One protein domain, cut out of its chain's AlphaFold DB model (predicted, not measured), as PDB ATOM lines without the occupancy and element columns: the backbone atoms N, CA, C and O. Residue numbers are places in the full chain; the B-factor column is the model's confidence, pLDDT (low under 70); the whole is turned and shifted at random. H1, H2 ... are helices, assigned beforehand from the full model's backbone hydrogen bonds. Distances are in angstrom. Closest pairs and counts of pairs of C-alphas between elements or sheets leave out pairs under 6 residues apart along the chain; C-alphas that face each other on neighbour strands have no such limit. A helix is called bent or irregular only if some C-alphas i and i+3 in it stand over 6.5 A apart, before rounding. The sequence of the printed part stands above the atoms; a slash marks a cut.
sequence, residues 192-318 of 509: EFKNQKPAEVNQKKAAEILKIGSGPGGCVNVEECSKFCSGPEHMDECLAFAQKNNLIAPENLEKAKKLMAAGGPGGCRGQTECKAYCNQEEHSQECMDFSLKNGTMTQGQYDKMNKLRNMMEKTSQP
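Overview. This is residues 192 to 318 of the 509 residues of an uncharacterized protein of Candidatus Staskawiczbacteria bacterium RIFOXYB1_FULL_37_44 (UniProt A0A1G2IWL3). Seven helices are strung in a loose zigzag along one long axis, in two lobes: H1 to H4 make one, H5 to H7 the other. Each lobe holds a helical hairpin, H3 with H4 and H6 with H7, with H2 or H5 set at the corner before it; residues 192 to 198 at one end of the printed part and 310 to 318 at the other stick out. The printed part has 127 residues with seven named helices, H1 to H7 in order, and no named strand: the class is all helix. It is loose, with a radius of gyration of the C-alphas of 17.3 A, and a rod spanning 58 by 27 by 22 A.

Arrangement. Begin with the longest helix, H7, residues 299 to 315. Its residues 299 to 302 touch residues 288 to 292 of H6, residues 281 to 293, but only just, with 3 pairs of C-alphas within 8 A; the closest are those of Leu 292 and Gln 299, 6.7 A. They form a hairpin, opposite ways at a shallow tilt of 15 degrees. With residues 283 to 287, H6 touches H5, residues 270 to 278, only at the corner, at a steep tilt of 55 degrees; the C-alphas of Cys 278 and Ser 284 are closest, 5.3 A. Go next to H3, residues 232 to 244, close to H5 but not clearly touching: the closest C-alphas, of Pro 232 and Gly 270, are 5.2 A apart. H3 and H4, residues 250 to 262, form the other hairpin, at a shallow tilt of 20 degrees, and only just touch, with 3 pairs within 8 A; Gln 243 and Leu 253 have the closest C-alphas, 7.3 A. H4 and H5 are apart. H2, residues 222 to 229, and H3 only just touch, with 3 pairs, and only at the corner, closest at the C-alphas of Cys 229 and Met 235, 5.6 A. H1, residues 203 to 210, touches H2 about perpendicular, at 86 degrees, with the C-alphas of Ala 207 and Val 222 closest, 6.3 A. Every O i to N i+4 pair is within hydrogen-bond range in H1, H2, H4, H5 and H7, against 7 of 9 in H3 and 7 of 9 in H6.

Along the chain. Find C-alpha 299 at (104.450, 137.478, 184.536); from there H7 runs 24.3 A to C-alpha 315 at (81.417, 130.129, 186.587). H6 measures 19.5 A, H3 19.4 A, H4 18.3 A, H5 12.2 A and H2 10.1 A. H1 starts at C-alpha 203, (118.525, 123.486, 207.667), and runs 10.3 A. H3 and H6 are irregular: C-alphas 233 and 236 are 7.5 A apart, and C-alphas 282 and 285 are 7.4 A apart.

Size, cuts and confidence. The two C-alphas farthest apart, of Ile 212 and Gln 317, are 58.1 A from each other. The printed part has no cut, and the link from H1 to H2, 11 residues, is long. The mean pLDDT of the printed part is 80.5; look for values under 70 at residues 193 to 201 and 312 to 318.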
ATOM      1  N   GLU A 192     103.602 120.427 191.139       78.69
ATOM      2  CA  GLU A 192     105.053 120.402 190.938       78.69
ATOM      3  C   GLU A 192     105.759 121.495 191.749       78.69
ATOM      4  O   GLU A 192     106.795 121.237 192.363       78.69
ATOM      5  N   PHE A 193     105.180 122.697 191.823       68.75
ATOM      6  CA  PHE A 193     105.729 123.790 192.621       68.75
ATOM      7  C   PHE A 193     105.659 123.518 194.130       68.75
ATOM      8  O   PHE A 193     106.596 123.854 194.848       68.75
ATOM      9  N   LYS A 194     104.600 122.880 194.648       65.31
ATOM     10  CA  LYS A 194     104.566 122.454 196.065       65.31
ATOM     11  C   LYS A 194     105.658 121.446 196.398       65.31
ATOM     12  O   LYS A 194     106.166 121.442 197.517       65.31
ATOM     13  N   ASN A 195     105.993 120.592 195.435       62.12
ATOM     14  CA  ASN A 195     107.040 119.590 195.578       62.12
ATOM     15  C   ASN A 195     108.451 120.189 195.424       62.12
ATOM     16  O   ASN A 195     109.440 119.528 195.753       62.12
ATOM     17  N   GLN A 196     108.565 121.456 195.005       56.12
ATOM     18  CA  GLN A 196     109.806 122.223 195.067       56.12
ATOM     19  C   GLN A 196     109.992 122.794 196.479       56.12
ATOM     20  O   GLN A 196     109.152 123.519 197.012       56.12
ATOM     21  N   LYS A 197     111.121 122.456 197.112       47.56
ATOM     22  CA  LYS A 197     111.471 122.980 198.438       47.56
ATOM     23  C   LYS A 197     111.577 124.512 198.374       47.56
ATOM     24  O   LYS A 197     112.227 125.018 197.456       47.56
ATOM     25  N   PRO A 198     110.993 125.256 199.334       49.59
ATOM     26  CA  PRO A 198     111.160 126.705 199.393       49.59
ATOM     27  C   PRO A 198     112.648 127.057 199.468       49.59
ATOM     28  O   PRO A 198     113.430 126.263 199.995       49.59
ATOM     29  N   ALA A 199     113.014 128.235 198.937       52.66
ATOM     30  CA  ALA A 199     114.377 128.774 198.917       52.66
ATOM     31  C   ALA A 199     115.149 128.367 200.181       52.66
ATOM     32  O   ALA A 199     114.831 128.813 201.284       52.66
ATOM     33  N   GLU A 200     116.100 127.445 200.000       54.94
ATOM     34  CA  GLU A 200     116.690 126.666 201.086       54.94
ATOM     35  C   GLU A 200     117.371 127.586 202.102       54.94
ATOM     36  O   GLU A 200     118.494 128.050 201.899       54.94
ATOM     37  N   VAL A 201     116.726 127.777 203.254       60.47
ATOM     38  CA  VAL A 201     117.487 127.881 204.495       60.47
ATOM     39  C   VAL A 201     118.216 126.551 204.618       60.47
ATOM     40  O   VAL A 201     117.570 125.503 204.646       60.47
ATOM     41  N   ASN A 202     119.547 126.561 204.655       72.31
ATOM     42  CA  ASN A 202     120.325 125.335 204.810       72.31
ATOM     43  C   ASN A 202     120.088 124.751 206.215       72.31
ATOM     44  O   ASN A 202     120.851 125.002 207.145       72.31
ATOM     45  N   GLN A 203     118.997 123.996 206.378       75.38
ATOM     46  CA  GLN A 203     118.525 123.486 207.667       75.38
ATOM     47  C   GLN A 203     119.555 122.572 208.326       75.38
ATOM     48  O   GLN A 203     119.711 122.592 209.544       75.38
ATOM     49  N   LYS A 204     120.302 121.809 207.521       81.38
ATOM     50  CA  LYS A 204     121.386 120.960 208.011       81.38
ATOM     51  C   LYS A 204     122.489 121.802 208.651       81.38
ATOM     52  O   LYS A 204     122.882 121.536 209.782       81.38
ATOM     53  N   LYS A 205     122.929 122.860 207.966       83.88
ATOM     54  CA  LYS A 205     123.922 123.802 208.488       83.88
ATOM     55  C   LYS A 205     123.393 124.579 209.694       83.88
ATOM     56  O   LYS A 205     124.127 124.768 210.656       83.88
ATOM     57  N   ALA A 206     122.120 124.975 209.681       83.06
ATOM     58  CA  ALA A 206     121.470 125.611 210.824       83.06
ATOM     59  C   ALA A 206     121.496 124.688 212.053       83.06
ATOM     60  O   ALA A 206     121.942 125.104 213.116       83.06
ATOM     61  N   ALA A 207     121.127 123.415 211.896       84.50
ATOM     62  CA  ALA A 207     121.190 122.426 212.969       84.50
ATOM     63  C   ALA A 207     122.626 122.171 213.466       84.50
ATOM     64  O   ALA A 207     122.827 121.948 214.654       84.50
ATOM     65  N   GLU A 208     123.634 122.209 212.589       86.06
ATOM     66  CA  GLU A 208     125.047 122.103 212.983       86.06
ATOM     67  C   GLU A 208     125.516 123.312 213.805       86.06
ATOM     68  O   GLU A 208     126.200 123.133 214.810       86.06
ATOM     69  N   ILE A 209     125.103 124.527 213.437       85.25
ATOM     70  CA  ILE A 209     125.424 125.750 214.190       85.25
ATOM     71  C   ILE A 209     124.754 125.735 215.567       85.25
ATOM     72  O   ILE A 209     125.403 126.052 216.564       85.25
ATOM     73  N   LEU A 210     123.493 125.301 215.636       87.44
ATOM     74  CA  LEU A 210     122.719 125.224 216.881       87.44
ATOM     75  C   LEU A 210     123.246 124.166 217.869       87.44
ATOM     76  O   LEU A 210     122.954 124.224 219.057       87.44
ATOM     77  N   LYS A 211     124.067 123.210 217.413       86.06
ATOM     78  CA  LYS A 211     124.775 122.274 218.308       86.06
ATOM     79  C   LYS A 211     125.953 122.916 219.041       86.06
ATOM     80  O   LYS A 211     126.385 122.390 220.061       86.06
ATOM     81  N   ILE A 212     126.516 123.991 218.488       82.19
ATOM     82  CA  ILE A 212     127.760 124.620 218.961       82.19
ATOM     83  C   ILE A 212     127.459 125.935 219.702       82.19
ATOM     84  O   ILE A 212     128.271 126.404 220.495       82.19
ATOM     85  N   GLY A 213     126.280 126.516 219.488       82.56
ATOM     86  CA  GLY A 213     125.816 127.712 220.180       82.56
ATOM     87  C   GLY A 213     124.310 127.906 220.031       82.56
ATOM     88  O   GLY A 213     123.622 127.078 219.449       82.56
ATOM     89  N   SER A 214     123.790 129.011 220.554       86.19
ATOM     90  CA  SER A 214     122.378 129.371 220.421       86.19
ATOM     91  C   SER A 214     122.100 130.144 219.126       86.19
ATOM     92  O   SER A 214     122.956 130.870 218.614       86.19
ATOM     93  N   GLY A 215     120.885 130.002 218.609       89.81
ATOM     94  CA  GLY A 215     120.349 130.778 217.498       89.81
ATOM     95  C   GLY A 215     119.769 132.133 217.929       89.81
ATOM     96  O   GLY A 215     119.965 132.553 219.076       89.81
ATOM     97  N   PRO A 216     119.078 132.839 217.016       90.44
ATOM     98  CA  PRO A 216     118.424 134.114 217.315       90.44
ATOM     99  C   PRO A 216     117.397 133.951 218.448       90.44
ATOM    100  O   PRO A 216     116.766 132.903 218.579       90.44
ATOM    101  N   GLY A 217     117.289 134.942 219.331       89.06
ATOM    102  CA  GLY A 217     116.439 134.865 220.523       89.06
ATOM    103  C   GLY A 217     116.858 133.802 221.547       89.06
ATOM    104  O   GLY A 217     116.110 133.523 222.480       89.06
ATOM    105  N   GLY A 218     118.033 133.185 221.381       90.56
ATOM    106  CA  GLY A 218     118.510 132.109 222.247       90.56
ATOM    107  C   GLY A 218     117.928 130.727 221.930       90.56
ATOM    108  O   GLY A 218     118.135 129.809 222.719       90.56
ATOM    109  N   CYS A 219     117.232 130.555 220.800       91.25
ATOM    110  CA  CYS A 219     116.685 129.255 220.399       91.25
ATOM    111  C   CYS A 219     117.789 128.190 220.267       91.25
ATOM    112  O   CYS A 219     118.889 128.483 219.793       91.25
ATOM    113  N   VAL A 220     117.511 126.945 220.661       90.31
ATOM    114  CA  VAL A 220     118.531 125.870 220.673       90.31
ATOM    115  C   VAL A 220     118.301 124.787 219.621       90.31
ATOM    116  O   VAL A 220     119.136 123.904 219.432       90.31
ATOM    117  N   ASN A 221     117.181 124.838 218.902       85.31
ATOM    118  CA  ASN A 221     116.862 123.907 217.823       85.31
ATOM    119  C   ASN A 221     116.080 124.597 216.692       85.31
ATOM    120  O   ASN A 221     115.583 125.711 216.843       85.31
ATOM    121  N   VAL A 222     116.001 123.938 215.532       82.31
ATOM    122  CA  VAL A 222     115.410 124.514 214.309       82.31
ATOM    123  C   VAL A 222     113.938 124.880 214.503       82.31
ATOM    124  O   VAL A 222     113.498 125.886 213.961       82.31
ATOM    125  N   GLU A 223     113.189 124.099 215.276       84.00
ATOM    126  CA  GLU A 223     111.762 124.326 215.509       84.00
ATOM    127  C   GLU A 223     111.522 125.572 216.370       84.00
ATOM    128  O   GLU A 223     110.754 126.454 215.984       84.00
ATOM    129  N   GLU A 224     112.253 125.713 217.479       87.69
ATOM    130  CA  GLU A 224     112.242 126.922 218.307       87.69
ATOM    131  C   GLU A 224     112.677 128.153 217.519       87.69
ATOM    132  O   GLU A 224     112.016 129.189 217.583       87.69
ATOM    133  N   CYS A 225     113.756 128.038 216.739       86.56
ATOM    134  CA  CYS A 225     114.228 129.136 215.903       86.56
ATOM    135  C   CYS A 225     113.196 129.494 214.832       86.56
ATOM    136  O   CYS A 225     112.963 130.669 214.589       86.56
ATOM    137  N   SER A 226     112.535 128.507 214.220       83.06
ATOM    138  CA  SER A 226     111.464 128.745 213.250       83.06
ATOM    139  C   SER A 226     110.300 129.487 213.895       83.06
ATOM    140  O   SER A 226     109.792 130.443 213.317       83.06
ATOM    141  N   LYS A 227     109.892 129.085 215.102       84.31
ATOM    142  CA  LYS A 227     108.817 129.746 215.845       84.31
ATOM    143  C   LYS A 227     109.185 131.186 216.205       84.31
ATOM    144  O   LYS A 227     108.377 132.078 215.977       84.31
ATOM    145  N   PHE A 228     110.400 131.410 216.704       85.62
ATOM    146  CA  PHE A 228     110.918 132.745 217.008       85.62
ATOM    147  C   PHE A 228     110.966 133.621 215.749       85.62
ATOM    148  O   PHE A 228     110.382 134.698 215.712       85.62
ATOM    149  N   CYS A 229     111.555 133.109 214.668       84.25
ATOM    150  CA  CYS A 229     111.677 133.813 213.394       84.25
ATOM    151  C   CYS A 229     110.360 133.969 212.623       84.25
ATOM    152  O   CYS A 229     110.341 134.667 211.618       84.25
ATOM    153  N   SER A 230     109.267 133.332 213.054       79.69
ATOM    154  CA  SER A 230     107.938 133.548 212.465       79.69
ATOM    155  C   SER A 230     107.296 134.852 212.951       79.69
ATOM    156  O   SER A 230     106.351 135.333 212.324       79.69
ATOM    157  N   GLY A 231     107.794 135.419 214.056       76.38
ATOM    158  CA  GLY A 231     107.367 136.716 214.572       76.38
ATOM    159  C   GLY A 231     107.930 137.863 213.722       76.38
ATOM    160  O   GLY A 231     109.145 137.909 213.504       76.38
ATOM    161  N   PRO A 232     107.100 138.805 213.235       74.62
ATOM    162  CA  PRO A 232     107.568 139.922 212.411       74.62
ATOM    163  C   PRO A 232     108.595 140.815 213.129       74.62
ATOM    164  O   PRO A 232     109.471 141.382 212.481       74.62
ATOM    165  N   GLU A 233     108.531 140.905 214.457       83.50
ATOM    166  CA  GLU A 233     109.472 141.624 215.324       83.50
ATOM    167  C   GLU A 233     110.876 141.000 215.396       83.50
ATOM    168  O   GLU A 233     111.827 141.671 215.796       83.50
ATOM    169  N   HIS A 234     111.026 139.736 214.993       85.62
ATOM    170  CA  HIS A 234     112.275 138.974 215.093       85.62
ATOM    171  C   HIS A 234     112.965 138.762 213.739       85.62
ATOM    172  O   HIS A 234     114.076 138.234 213.667       85.62
ATOM    173  N   MET A 235     112.330 139.199 212.651       79.88
ATOM    174  CA  MET A 235     112.781 138.932 211.286       79.88
ATOM    175  C   MET A 235     114.171 139.501 210.977       79.88
ATOM    176  O   MET A 235     114.985 138.809 210.363       79.88
ATOM    177  N   ASP A 236     114.479 140.719 211.429       85.19
ATOM    178  CA  ASP A 236     115.791 141.339 211.203       85.19
ATOM    179  C   ASP A 236     116.916 140.571 211.910       85.19
ATOM    180  O   ASP A 236     117.974 140.326 211.324       85.19
ATOM    181  N   GLU A 237     116.675 140.125 213.147       88.88
ATOM    182  CA  GLU A 237     117.619 139.304 213.909       88.88
ATOM    183  C   GLU A 237     117.848 137.954 213.216       88.88
ATOM    184  O   GLU A 237     118.988 137.509 213.040       88.88
ATOM    185  N   CYS A 238     116.770 137.329 212.747       89.25
ATOM    186  CA  CYS A 238     116.819 136.058 212.042       89.25
ATOM    187  C   CYS A 238     117.521 136.157 210.683       89.25
ATOM    188  O   CYS A 238     118.337 135.290 210.356       89.25
ATOM    189  N   LEU A 239     117.284 137.218 209.905       86.31
ATOM    190  CA  LEU A 239     118.012 137.451 208.657       86.31
ATOM    191  C   LEU A 239     119.486 137.772 208.907       86.31
ATOM    192  O   LEU A 239     120.336 137.291 208.159       86.31
ATOM    193  N   ALA A 240     119.814 138.527 209.958       88.88
ATOM    194  CA  ALA A 240     121.199 138.787 210.339       88.88
ATOM    195  C   ALA A 240     121.922 137.490 210.732       88.88
ATOM    196  O   ALA A 240     123.049 137.245 210.292       88.88
ATOM    197  N   PHE A 241     121.260 136.617 211.496       90.38
ATOM    198  CA  PHE A 241     121.773 135.291 211.825       90.38
ATOM    199  C   PHE A 241     121.957 134.428 210.571       90.38
ATOM    200  O   PHE A 241     123.016 133.818 210.395       90.38
ATOM    201  N   ALA A 242     120.968 134.406 209.675       88.94
ATOM    202  CA  ALA A 242     121.034 133.656 208.428       88.94
ATOM    203  C   ALA A 242     122.158 134.159 207.510       88.94
ATOM    204  O   ALA A 242     122.897 133.346 206.952       88.94
ATOM    205  N   GLN A 243     122.344 135.478 207.406       86.62
ATOM    206  CA  GLN A 243     123.429 136.106 206.652       86.62
ATOM    207  C   GLN A 243     124.793 135.748 207.251       86.62
ATOM    208  O   GLN A 243     125.658 135.237 206.542       86.62
ATOM    209  N   LYS A 244     124.979 135.959 208.561       90.50
ATOM    210  CA  LYS A 244     126.240 135.682 209.273       90.50
ATOM    211  C   LYS A 244     126.691 134.235 209.095       90.50
ATOM    212  O   LYS A 244     127.881 133.958 208.969       90.50
ATOM    213  N   ASN A 245     125.734 133.316 209.067       88.44
ATOM    214  CA  ASN A 245     125.993 131.889 208.980       88.44
ATOM    215  C   ASN A 245     125.920 131.328 207.551       88.44
ATOM    216  O   ASN A 245     126.139 130.131 207.346       88.44
ATOM    217  N   ASN A 246     125.669 132.171 206.545       86.50
ATOM    218  CA  ASN A 246     125.462 131.767 205.152       86.50
ATOM    219  C   ASN A 246     124.414 130.642 205.049       86.50
ATOM    220  O   ASN A 246     124.673 129.591 204.456       86.50
ATOM    221  N   LEU A 247     123.283 130.825 205.736       85.19
ATOM    222  CA  LEU A 247     122.135 129.919 205.698       85.19
ATOM    223  C   LEU A 247     121.213 130.208 204.514       85.19
ATOM    224  O   LEU A 247     120.444 129.331 204.151       85.19
ATOM    225  N   ILE A 248     121.302 131.404 203.928       81.00
ATOM    226  CA  ILE A 248     120.512 131.866 202.784       81.00
ATOM    227  C   ILE A 248     121.477 132.406 201.720       81.00
ATOM    228  O   ILE A 248     122.452 133.084 202.051       81.00
ATOM    229  N   ALA A 249     121.213 132.112 200.444       81.25
ATOM    230  CA  ALA A 249     121.988 132.657 199.331       81.25
ATOM    231  C   ALA A 249     121.871 134.198 199.268       81.25
ATOM    232  O   ALA A 249     120.781 134.721 199.509       81.25
ATOM    233  N   PRO A 250     122.931 134.944 198.894       79.00
ATOM    234  CA  PRO A 250     122.899 136.411 198.862       79.00
ATOM    235  C   PRO A 250     121.726 136.996 198.062       79.00
ATOM    236  O   PRO A 250     121.097 137.952 198.506       79.00
ATOM    237  N   GLU A 251     121.362 136.379 196.935       78.25
ATOM    238  CA  GLU A 251     120.203 136.799 196.132       78.25
ATOM    239  C   GLU A 251     118.868 136.684 196.886       78.25
ATOM    240  O   GLU A 251     117.993 137.537 196.749       78.25
ATOM    241  N   ASN A 252     118.713 135.647 197.712       76.00
ATOM    242  CA  ASN A 252     117.496 135.380 198.471       76.00
ATOM    243  C   ASN A 252     117.427 136.274 199.709       76.00
ATOM    244  O   ASN A 252     116.343 136.681 200.113       76.00
ATOM    245  N   LEU A 253     118.583 136.641 200.263       77.69
ATOM    246  CA  LEU A 253     118.687 137.617 201.338       77.69
ATOM    247  C   LEU A 253     118.292 139.024 200.866       77.69
ATOM    248  O   LEU A 253     117.536 139.701 201.556       77.69
ATOM    249  N   GLU A 254     118.755 139.451 199.688       80.62
ATOM    250  CA  GLU A 254     118.363 140.737 199.094       80.62
ATOM    251  C   GLU A 254     116.860 140.784 198.789       80.62
ATOM    252  O   GLU A 254     116.183 141.755 199.132       80.62
ATOM    253  N   LYS A 255     116.298 139.703 198.227       77.56
ATOM    254  CA  LYS A 255     114.845 139.577 198.023       77.56
ATOM    255  C   LYS A 255     114.072 139.639 199.345       77.56
ATOM    256  O   LYS A 255     113.084 140.364 199.425       77.56
ATOM    257  N   ALA A 256     114.531 138.935 200.383       78.75
ATOM    258  CA  ALA A 256     113.901 138.954 201.703       78.75
ATOM    259  C   ALA A 256     113.929 140.358 202.328       78.75
ATOM    260  O   ALA A 256     112.892 140.852 202.763       78.75
ATOM    261  N   LYS A 257     115.077 141.049 202.292       79.44
ATOM    262  CA  LYS A 257     115.204 142.437 202.768       79.44
ATOM    263  C   LYS A 257     114.282 143.391 202.011       79.44
ATOM    264  O   LYS A 257     113.609 144.210 202.633       79.44
ATOM    265  N   LYS A 258     114.203 143.260 200.682       80.62
ATOM    266  CA  LYS A 258     113.312 144.072 199.841       80.62
ATOM    267  C   LYS A 258     111.838 143.863 200.199       80.62
ATOM    268  O   LYS A 258     111.106 144.843 200.300       80.62
ATOM    269  N   LEU A 259     111.416 142.619 200.424       79.88
ATOM    270  CA  LEU A 259     110.046 142.290 200.834       79.88
ATOM    271  C   LEU A 259     109.713 142.818 202.232       79.88
ATOM    272  O   LEU A 259     108.646 143.389 202.424       79.88
ATOM    273  N   MET A 260     110.629 142.694 203.197       76.56
ATOM    274  CA  MET A 260     110.412 143.239 204.542       76.56
ATOM    275  C   MET A 260     110.295 144.763 204.537       76.56
ATOM    276  O   MET A 260     109.422 145.310 205.205       76.56
ATOM    277  N   ALA A 261     111.135 145.449 203.756       80.19
ATOM    278  CA  ALA A 261     111.081 146.902 203.620       80.19
ATOM    279  C   ALA A 261     109.808 147.379 202.901       80.19
ATOM    280  O   ALA A 261     109.280 148.441 203.228       80.19
ATOM    281  N   ALA A 262     109.313 146.605 201.931       80.88
ATOM    282  CA  ALA A 262     108.062 146.895 201.236       80.88
ATOM    283  C   ALA A 262     106.816 146.647 202.109       80.88
ATOM    284  O   ALA A 262     105.767 147.225 201.826       80.88
ATOM    285  N   GLY A 263     106.928 145.815 203.154       84.38
ATOM    286  CA  GLY A 263     105.775 145.266 203.870       84.38
ATOM    287  C   GLY A 263     104.983 144.294 202.991       84.38
ATOM    288  O   GLY A 263     105.358 144.044 201.848       84.38
ATOM    289  N   GLY A 264     103.900 143.719 203.510       86.62
ATOM    290  CA  GLY A 264     102.966 142.936 202.702       86.62
ATOM    291  C   GLY A 264     101.806 143.771 202.134       86.62
ATOM    292  O   GLY A 264     101.651 144.943 202.495       86.62
ATOM    293  N   PRO A 265     100.984 143.193 201.239       87.69
ATOM    294  CA  PRO A 265      99.759 143.832 200.743       87.69
ATOM    295  C   PRO A 265      98.835 144.220 201.910       87.69
ATOM    296  O   PRO A 265      98.829 143.561 202.948       87.69
ATOM    297  N   GLY A 266      98.132 145.348 201.803       87.94
ATOM    298  CA  GLY A 266      97.352 145.915 202.911       87.94
ATOM    299  C   GLY A 266      98.168 146.352 204.135       87.94
ATOM    300  O   GLY A 266      97.592 146.698 205.162       87.94
ATOM    301  N   GLY A 267      99.504 146.330 204.058       87.75
ATOM    302  CA  GLY A 267     100.389 146.594 205.194       87.75
ATOM    303  C   GLY A 267     100.579 145.402 206.136       87.75
ATOM    304  O   GLY A 267     101.182 145.581 207.196       87.75
ATOM    305  N   CYS A 268     100.111 144.207 205.756       86.94
ATOM    306  CA  CYS A 268     100.243 143.006 206.575       86.94
ATOM    307  C   CYS A 268     101.713 142.679 206.887       86.94
ATOM    308  O   CYS A 268     102.620 142.948 206.085       86.94
ATOM    309  N   ARG A 269     101.965 142.070 208.050       82.00
ATOM    310  CA  ARG A 269     103.300 141.662 208.489       82.00
ATOM    311  C   ARG A 269     103.337 140.202 208.916       82.00
ATOM    312  O   ARG A 269     102.552 139.718 209.722       82.00
ATOM    313  N   GLY A 270     104.340 139.495 208.406       73.69
ATOM    314  CA  GLY A 270     104.507 138.072 208.676       73.69
ATOM    315  C   GLY A 270     103.524 137.197 207.893       73.69
ATOM    316  O   GLY A 270     102.540 137.651 207.310       73.69
ATOM    317  N   GLN A 271     103.830 135.903 207.846       71.94
ATOM    318  CA  GLN A 271     103.136 134.957 206.973       71.94
ATOM    319  C   GLN A 271     101.654 134.805 207.329       71.94
ATOM    320  O   GLN A 271     100.810 134.789 206.437       71.94
ATOM    321  N   THR A 272     101.327 134.709 208.619       76.62
ATOM    322  CA  THR A 272      99.957 134.465 209.090       76.62
ATOM    323  C   THR A 272      99.017 135.615 208.746       76.62
ATOM    324  O   THR A 272      97.944 135.378 208.192       76.62
ATOM    325  N   GLU A 273      99.421 136.854 209.033       83.38
ATOM    326  CA  GLU A 273      98.609 138.042 208.757       83.38
ATOM    327  C   GLU A 273      98.412 138.222 207.251       83.38
ATOM    328  O   GLU A 273      97.284 138.340 206.779       83.38
ATOM    329  N   CYS A 274      99.498 138.140 206.477       85.38
ATOM    330  CA  CYS A 274      99.420 138.279 205.028       85.38
ATOM    331  C   CYS A 274      98.608 137.169 204.364       85.38
ATOM    332  O   CYS A 274      97.887 137.425 203.404       85.38
ATOM    333  N   LYS A 275      98.655 135.944 204.892       82.06
ATOM    334  CA  LYS A 275      97.804 134.844 204.431       82.06
ATOM    335  C   LYS A 275      96.330 135.122 204.716       82.06
ATOM    336  O   LYS A 275      95.497 134.919 203.839       82.06
ATOM    337  N   ALA A 276      96.000 135.581 205.922       86.31
ATOM    338  CA  ALA A 276      94.629 135.934 206.279       86.31
ATOM    339  C   ALA A 276      94.094 137.090 205.418       86.31
ATOM    340  O   ALA A 276      92.936 137.054 205.008       86.31
ATOM    341  N   TYR A 277      94.943 138.070 205.099       87.81
ATOM    342  CA  TYR A 277      94.618 139.164 204.188       87.81
ATOM    343  C   TYR A 277      94.372 138.652 202.762       87.81
ATOM    344  O   TYR A 277      93.288 138.826 202.220       87.81
ATOM    345  N   CYS A 278      95.325 137.917 202.184       87.38
ATOM    346  CA  CYS A 278      95.249 137.450 200.795       87.38
ATOM    347  C   CYS A 278      94.216 136.347 200.530       87.38
ATOM    348  O   CYS A 278      93.879 136.099 199.375       87.38
ATOM    349  N   ASN A 279      93.725 135.665 201.569       84.00
ATOM    350  CA  ASN A 279      92.653 134.675 201.438       84.00
ATOM    351  C   ASN A 279      91.255 135.306 201.331       84.00
ATOM    352  O   ASN A 279      90.290 134.583 201.068       84.00
ATOM    353  N   GLN A 280      91.139 136.617 201.553       81.19
ATOM    354  CA  GLN A 280      89.914 137.368 201.300       81.19
ATOM    355  C   GLN A 280      89.796 137.625 199.797       81.19
ATOM    356  O   GLN A 280      90.768 137.999 199.136       81.19
ATOM    357  N   GLU A 281      88.610 137.382 199.242       80.00
ATOM    358  CA  GLU A 281      88.369 137.453 197.797       80.00
ATOM    359  C   GLU A 281      88.616 138.876 197.273       80.00
ATOM    360  O   GLU A 281      89.245 139.059 196.230       80.00
ATOM    361  N   GLU A 282      88.242 139.873 198.073       84.56
ATOM    362  CA  GLU A 282      88.390 141.306 197.824       84.56
ATOM    363  C   GLU A 282      89.857 141.753 197.733       84.56
ATOM    364  O   GLU A 282      90.169 142.729 197.052       84.56
ATOM    365  N   HIS A 283      90.769 141.028 198.386       87.38
ATOM    366  CA  HIS A 283      92.200 141.344 198.437       87.38
ATOM    367  C   HIS A 283      93.050 140.452 197.524       87.38
ATOM    368  O   HIS A 283      94.257 140.667 197.383       87.38
ATOM    369  N   SER A 284      92.430 139.472 196.860       84.00
ATOM    370  CA  SER A 284      93.127 138.510 196.002       84.00
ATOM    371  C   SER A 284      93.937 139.193 194.894       84.00
ATOM    372  O   SER A 284      95.120 138.893 194.729       84.00
ATOM    373  N   GLN A 285      93.350 140.166 194.187       87.31
ATOM    374  CA  GLN A 285      94.018 140.896 193.104       87.31
ATOM    375  C   GLN A 285      95.202 141.729 193.608       87.31
ATOM    376  O   GLN A 285      96.281 141.673 193.022       87.31
ATOM    377  N   GLU A 286      95.040 142.425 194.734       91.00
ATOM    378  CA  GLU A 286      96.116 143.202 195.355       91.00
ATOM    379  C   GLU A 286      97.312 142.312 195.715       91.00
ATOM    380  O   GLU A 286      98.464 142.665 195.457       91.00
ATOM    381  N   CYS A 287      97.053 141.122 196.260       91.31
ATOM    382  CA  CYS A 287      98.101 140.167 196.600       91.31
ATOM    383  C   CYS A 287      98.824 139.601 195.368       91.31
ATOM    384  O   CYS A 287     100.043 139.386 195.415       91.31
ATOM    385  N   MET A 288      98.110 139.385 194.257       90.31
ATOM    386  CA  MET A 288      98.724 138.993 192.984       90.31
ATOM    387  C   MET A 288      99.619 140.107 192.435       90.31
ATOM    388  O   MET A 288     100.782 139.859 192.107       90.31
ATOM    389  N   ASP A 289      99.113 141.339 192.405       91.62
ATOM    390  CA  ASP A 289      99.841 142.510 191.913       91.62
ATOM    391  C   ASP A 289     101.083 142.794 192.770       91.62
ATOM    392  O   ASP A 289     102.169 143.061 192.247       91.62
ATOM    393  N   PHE A 290     100.955 142.669 194.094       91.38
ATOM    394  CA  PHE A 290     102.072 142.773 195.028       91.38
ATOM    395  C   PHE A 290     103.147 141.723 194.732       91.38
ATOM    396  O   PHE A 290     104.340 142.044 194.717       91.38
ATOM    397  N   SER A 291     102.740 140.478 194.480       88.69
ATOM    398  CA  SER A 291     103.671 139.378 194.227       88.69
ATOM    399  C   SER A 291     104.424 139.557 192.905       88.69
ATOM    400  O   SER A 291     105.639 139.349 192.844       88.69
ATOM    401  N   LEU A 292     103.733 140.031 191.861       88.44
ATOM    402  CA  LEU A 292     104.347 140.383 190.580       88.44
ATOM    403  C   LEU A 292     105.329 141.554 190.742       88.44
ATOM    404  O   LEU A 292     106.491 141.460 190.347       88.44
ATOM    405  N   LYS A 293     104.896 142.640 191.395       89.62
ATOM    406  CA  LYS A 293     105.703 143.852 191.615       89.62
ATOM    407  C   LYS A 293     106.983 143.577 192.405       89.62
ATOM    408  O   LYS A 293     108.025 144.180 192.132       89.62
ATOM    409  N   ASN A 294     106.918 142.685 193.391       84.56
ATOM    410  CA  ASN A 294     108.063 142.350 194.235       84.56
ATOM    411  C   ASN A 294     108.894 141.173 193.706       84.56
ATOM    412  O   ASN A 294     109.917 140.840 194.306       84.56
ATOM    413  N   GLY A 295     108.518 140.592 192.563       79.69
ATOM    414  CA  GLY A 295     109.270 139.523 191.910       79.69
ATOM    415  C   GLY A 295     109.221 138.188 192.655       79.69
ATOM    416  O   GLY A 295     110.093 137.345 192.449       79.69
ATOM    417  N   THR A 296     108.222 137.990 193.522       80.00
ATOM    418  CA  THR A 296     107.880 136.671 194.083       80.00
ATOM    419  C   THR A 296     106.985 135.872 193.136       80.00
ATOM    420  O   THR A 296     106.739 134.691 193.371       80.00
ATOM    421  N   MET A 297     106.536 136.506 192.049       84.00
ATOM    422  CA  MET A 297     105.750 135.929 190.971       84.00
ATOM    423  C   MET A 297     106.260 136.427 189.623       84.00
ATOM    424  O   MET A 297     106.602 137.598 189.460       84.00
ATOM    425  N   THR A 298     106.306 135.530 188.647       87.69
ATOM    426  CA  THR A 298     106.618 135.855 187.252       87.69
ATOM    427  C   THR A 298     105.375 136.342 186.508       87.69
ATOM    428  O   THR A 298     104.250 136.012 186.884       87.69
ATOM    429  N   GLN A 299     105.565 137.059 185.395       88.00
ATOM    430  CA  GLN A 299     104.450 137.478 184.536       88.00
ATOM    431  C   GLN A 299     103.617 136.280 184.053       88.00
ATOM    432  O   GLN A 299     102.397 136.317 184.120       88.00
ATOM    433  N   GLY A 300     104.263 135.177 183.654       86.38
ATOM    434  CA  GLY A 300     103.549 133.973 183.223       86.38
ATOM    435  C   GLY A 300     102.690 133.348 184.329       86.38
ATOM    436  O   GLY A 300     101.572 132.916 184.062       86.38
ATOM    437  N   GLN A 301     103.170 133.338 185.579       82.56
ATOM    438  CA  GLN A 301     102.374 132.888 186.730       82.56
ATOM    439  C   GLN A 301     101.194 133.827 187.003       82.56
ATOM    440  O   GLN A 301     100.091 133.358 187.279       82.56
ATOM    441  N   TYR A 302     101.414 135.136 186.885       86.75
ATOM    442  CA  TYR A 302     100.375 136.148 187.043       86.75
ATOM    443  C   TYR A 302      99.272 136.003 185.986       86.75
ATOM    444  O   TYR A 302      98.095 135.927 186.330       86.75
ATOM    445  N   ASP A 303      99.639 135.875 184.708       89.50
ATOM    446  CA  ASP A 303      98.691 135.726 183.599       89.50
ATOM    447  C   ASP A 303      97.865 134.442 183.734       89.50
ATOM    448  O   ASP A 303      96.644 134.458 183.558       89.50
ATOM    449  N   LYS A 304      98.516 133.329 184.103       86.19
ATOM    450  CA  LYS A 304      97.839 132.053 184.363       86.19
ATOM    451  C   LYS A 304      96.841 132.176 185.513       86.19
ATOM    452  O   LYS A 304      95.696 131.745 185.377       86.19
ATOM    453  N   MET A 305      97.249 132.794 186.619       82.81
ATOM    454  CA  MET A 305      96.391 132.951 187.789       82.81
ATOM    455  C   MET A 305      95.223 133.907 187.526       82.81
ATOM    456  O   MET A 305      94.096 133.605 187.910       82.81
ATOM    457  N   ASN A 306      95.442 134.990 186.779       85.69
ATOM    458  CA  ASN A 306      94.371 135.872 186.315       85.69
ATOM    459  C   ASN A 306      93.397 135.154 185.378       85.69
ATOM    460  O   ASN A 306      92.187 135.347 185.487       85.69
ATOM    461  N   LYS A 307      93.890 134.307 184.465       86.06
ATOM    462  CA  LYS A 307      93.024 133.510 183.588       86.06
ATOM    463  C   LYS A 307      92.154 132.555 184.404       86.06
ATOM    464  O   LYS A 307      90.946 132.519 184.181       86.06
ATOM    465  N   LEU A 308      92.740 131.860 185.383       80.81
ATOM    466  CA  LEU A 308      92.002 130.993 186.300       80.81
ATOM    467  C   LEU A 308      90.975 131.791 187.118       80.81
ATOM    468  O   LEU A 308      89.821 131.392 187.187       80.81
ATOM    469  N   ARG A 309      91.344 132.960 187.660       80.12
ATOM    470  CA  ARG A 309      90.416 133.861 188.367       80.12
ATOM    471  C   ARG A 309      89.246 134.282 187.483       80.12
ATOM    472  O   ARG A 309      88.106 134.196 187.915       80.12
ATOM    473  N   ASN A 310      89.503 134.675 186.239       77.62
ATOM    474  CA  ASN A 310      88.456 135.072 185.298       77.62
ATOM    475  C   ASN A 310      87.544 133.896 184.918       77.62
ATOM    476  O   ASN A 310      86.349 134.088 184.724       77.62
ATOM    477  N   MET A 311      88.079 132.675 184.804       72.19
ATOM    478  CA  MET A 311      87.254 131.470 184.653       72.19
ATOM    479  C   MET A 311      86.385 131.256 185.890       72.19
ATOM    480  O   MET A 311      85.200 130.959 185.753       72.19
ATOM    481  N   MET A 312      86.949 131.468 187.084       65.06
ATOM    482  CA  MET A 312      86.218 131.384 188.343       65.06
ATOM    483  C   MET A 312      85.122 132.435 188.454       65.06
ATOM    484  O   MET A 312      84.032 132.076 188.853       65.06
ATOM    485  N   GLU A 313      85.357 133.673 188.037       65.06
ATOM    486  CA  GLU A 313      84.362 134.755 188.008       65.06
ATOM    487  C   GLU A 313      83.259 134.533 186.955       65.06
ATOM    488  O   GLU A 313      82.152 135.046 187.074       65.06
ATOM    489  N   LYS A 314      83.542 133.761 185.901       60.91
ATOM    490  CA  LYS A 314      82.549 133.406 184.873       60.91
ATOM    491  C   LYS A 314      81.640 132.239 185.269       60.91
ATOM    492  O   LYS A 314      80.578 132.080 184.679       60.91
ATOM    493  N   THR A 315      82.067 131.406 186.213       52.66
ATOM    494  CA  THR A 315      81.417 130.129 186.587       52.66
ATOM    495  C   THR A 315      80.897 130.143 188.019       52.66
ATOM    496  O   THR A 315      79.774 129.728 188.282       52.66
ATOM    497  N   SER A 316      81.685 130.685 188.945       50.16
ATOM    498  CA  SER A 316      81.176 131.325 190.145       50.16
ATOM    499  C   SER A 316      80.594 132.617 189.629       50.16
ATOM    500  O   SER A 316      81.356 133.511 189.275       50.16
ATOM    501  N   GLN A 317      79.271 132.716 189.530       43.22
ATOM    502  CA  GLN A 317      78.697 134.022 189.274       43.22
ATOM    503  C   GLN A 317      79.361 135.053 190.207       43.22
ATOM    504  O   GLN A 317      79.640 134.740 191.379       43.22
ATOM    505  N   PRO A 318      79.564 136.286 189.719       39.44
ATOM    506  CA  PRO A 318      79.717 137.433 190.592       39.44
ATOM    507  C   PRO A 318      78.558 137.436 191.600       39.44
ATOM    508  O   PRO A 318      77.597 136.667 191.514       39.44
TER     509      PRO A 318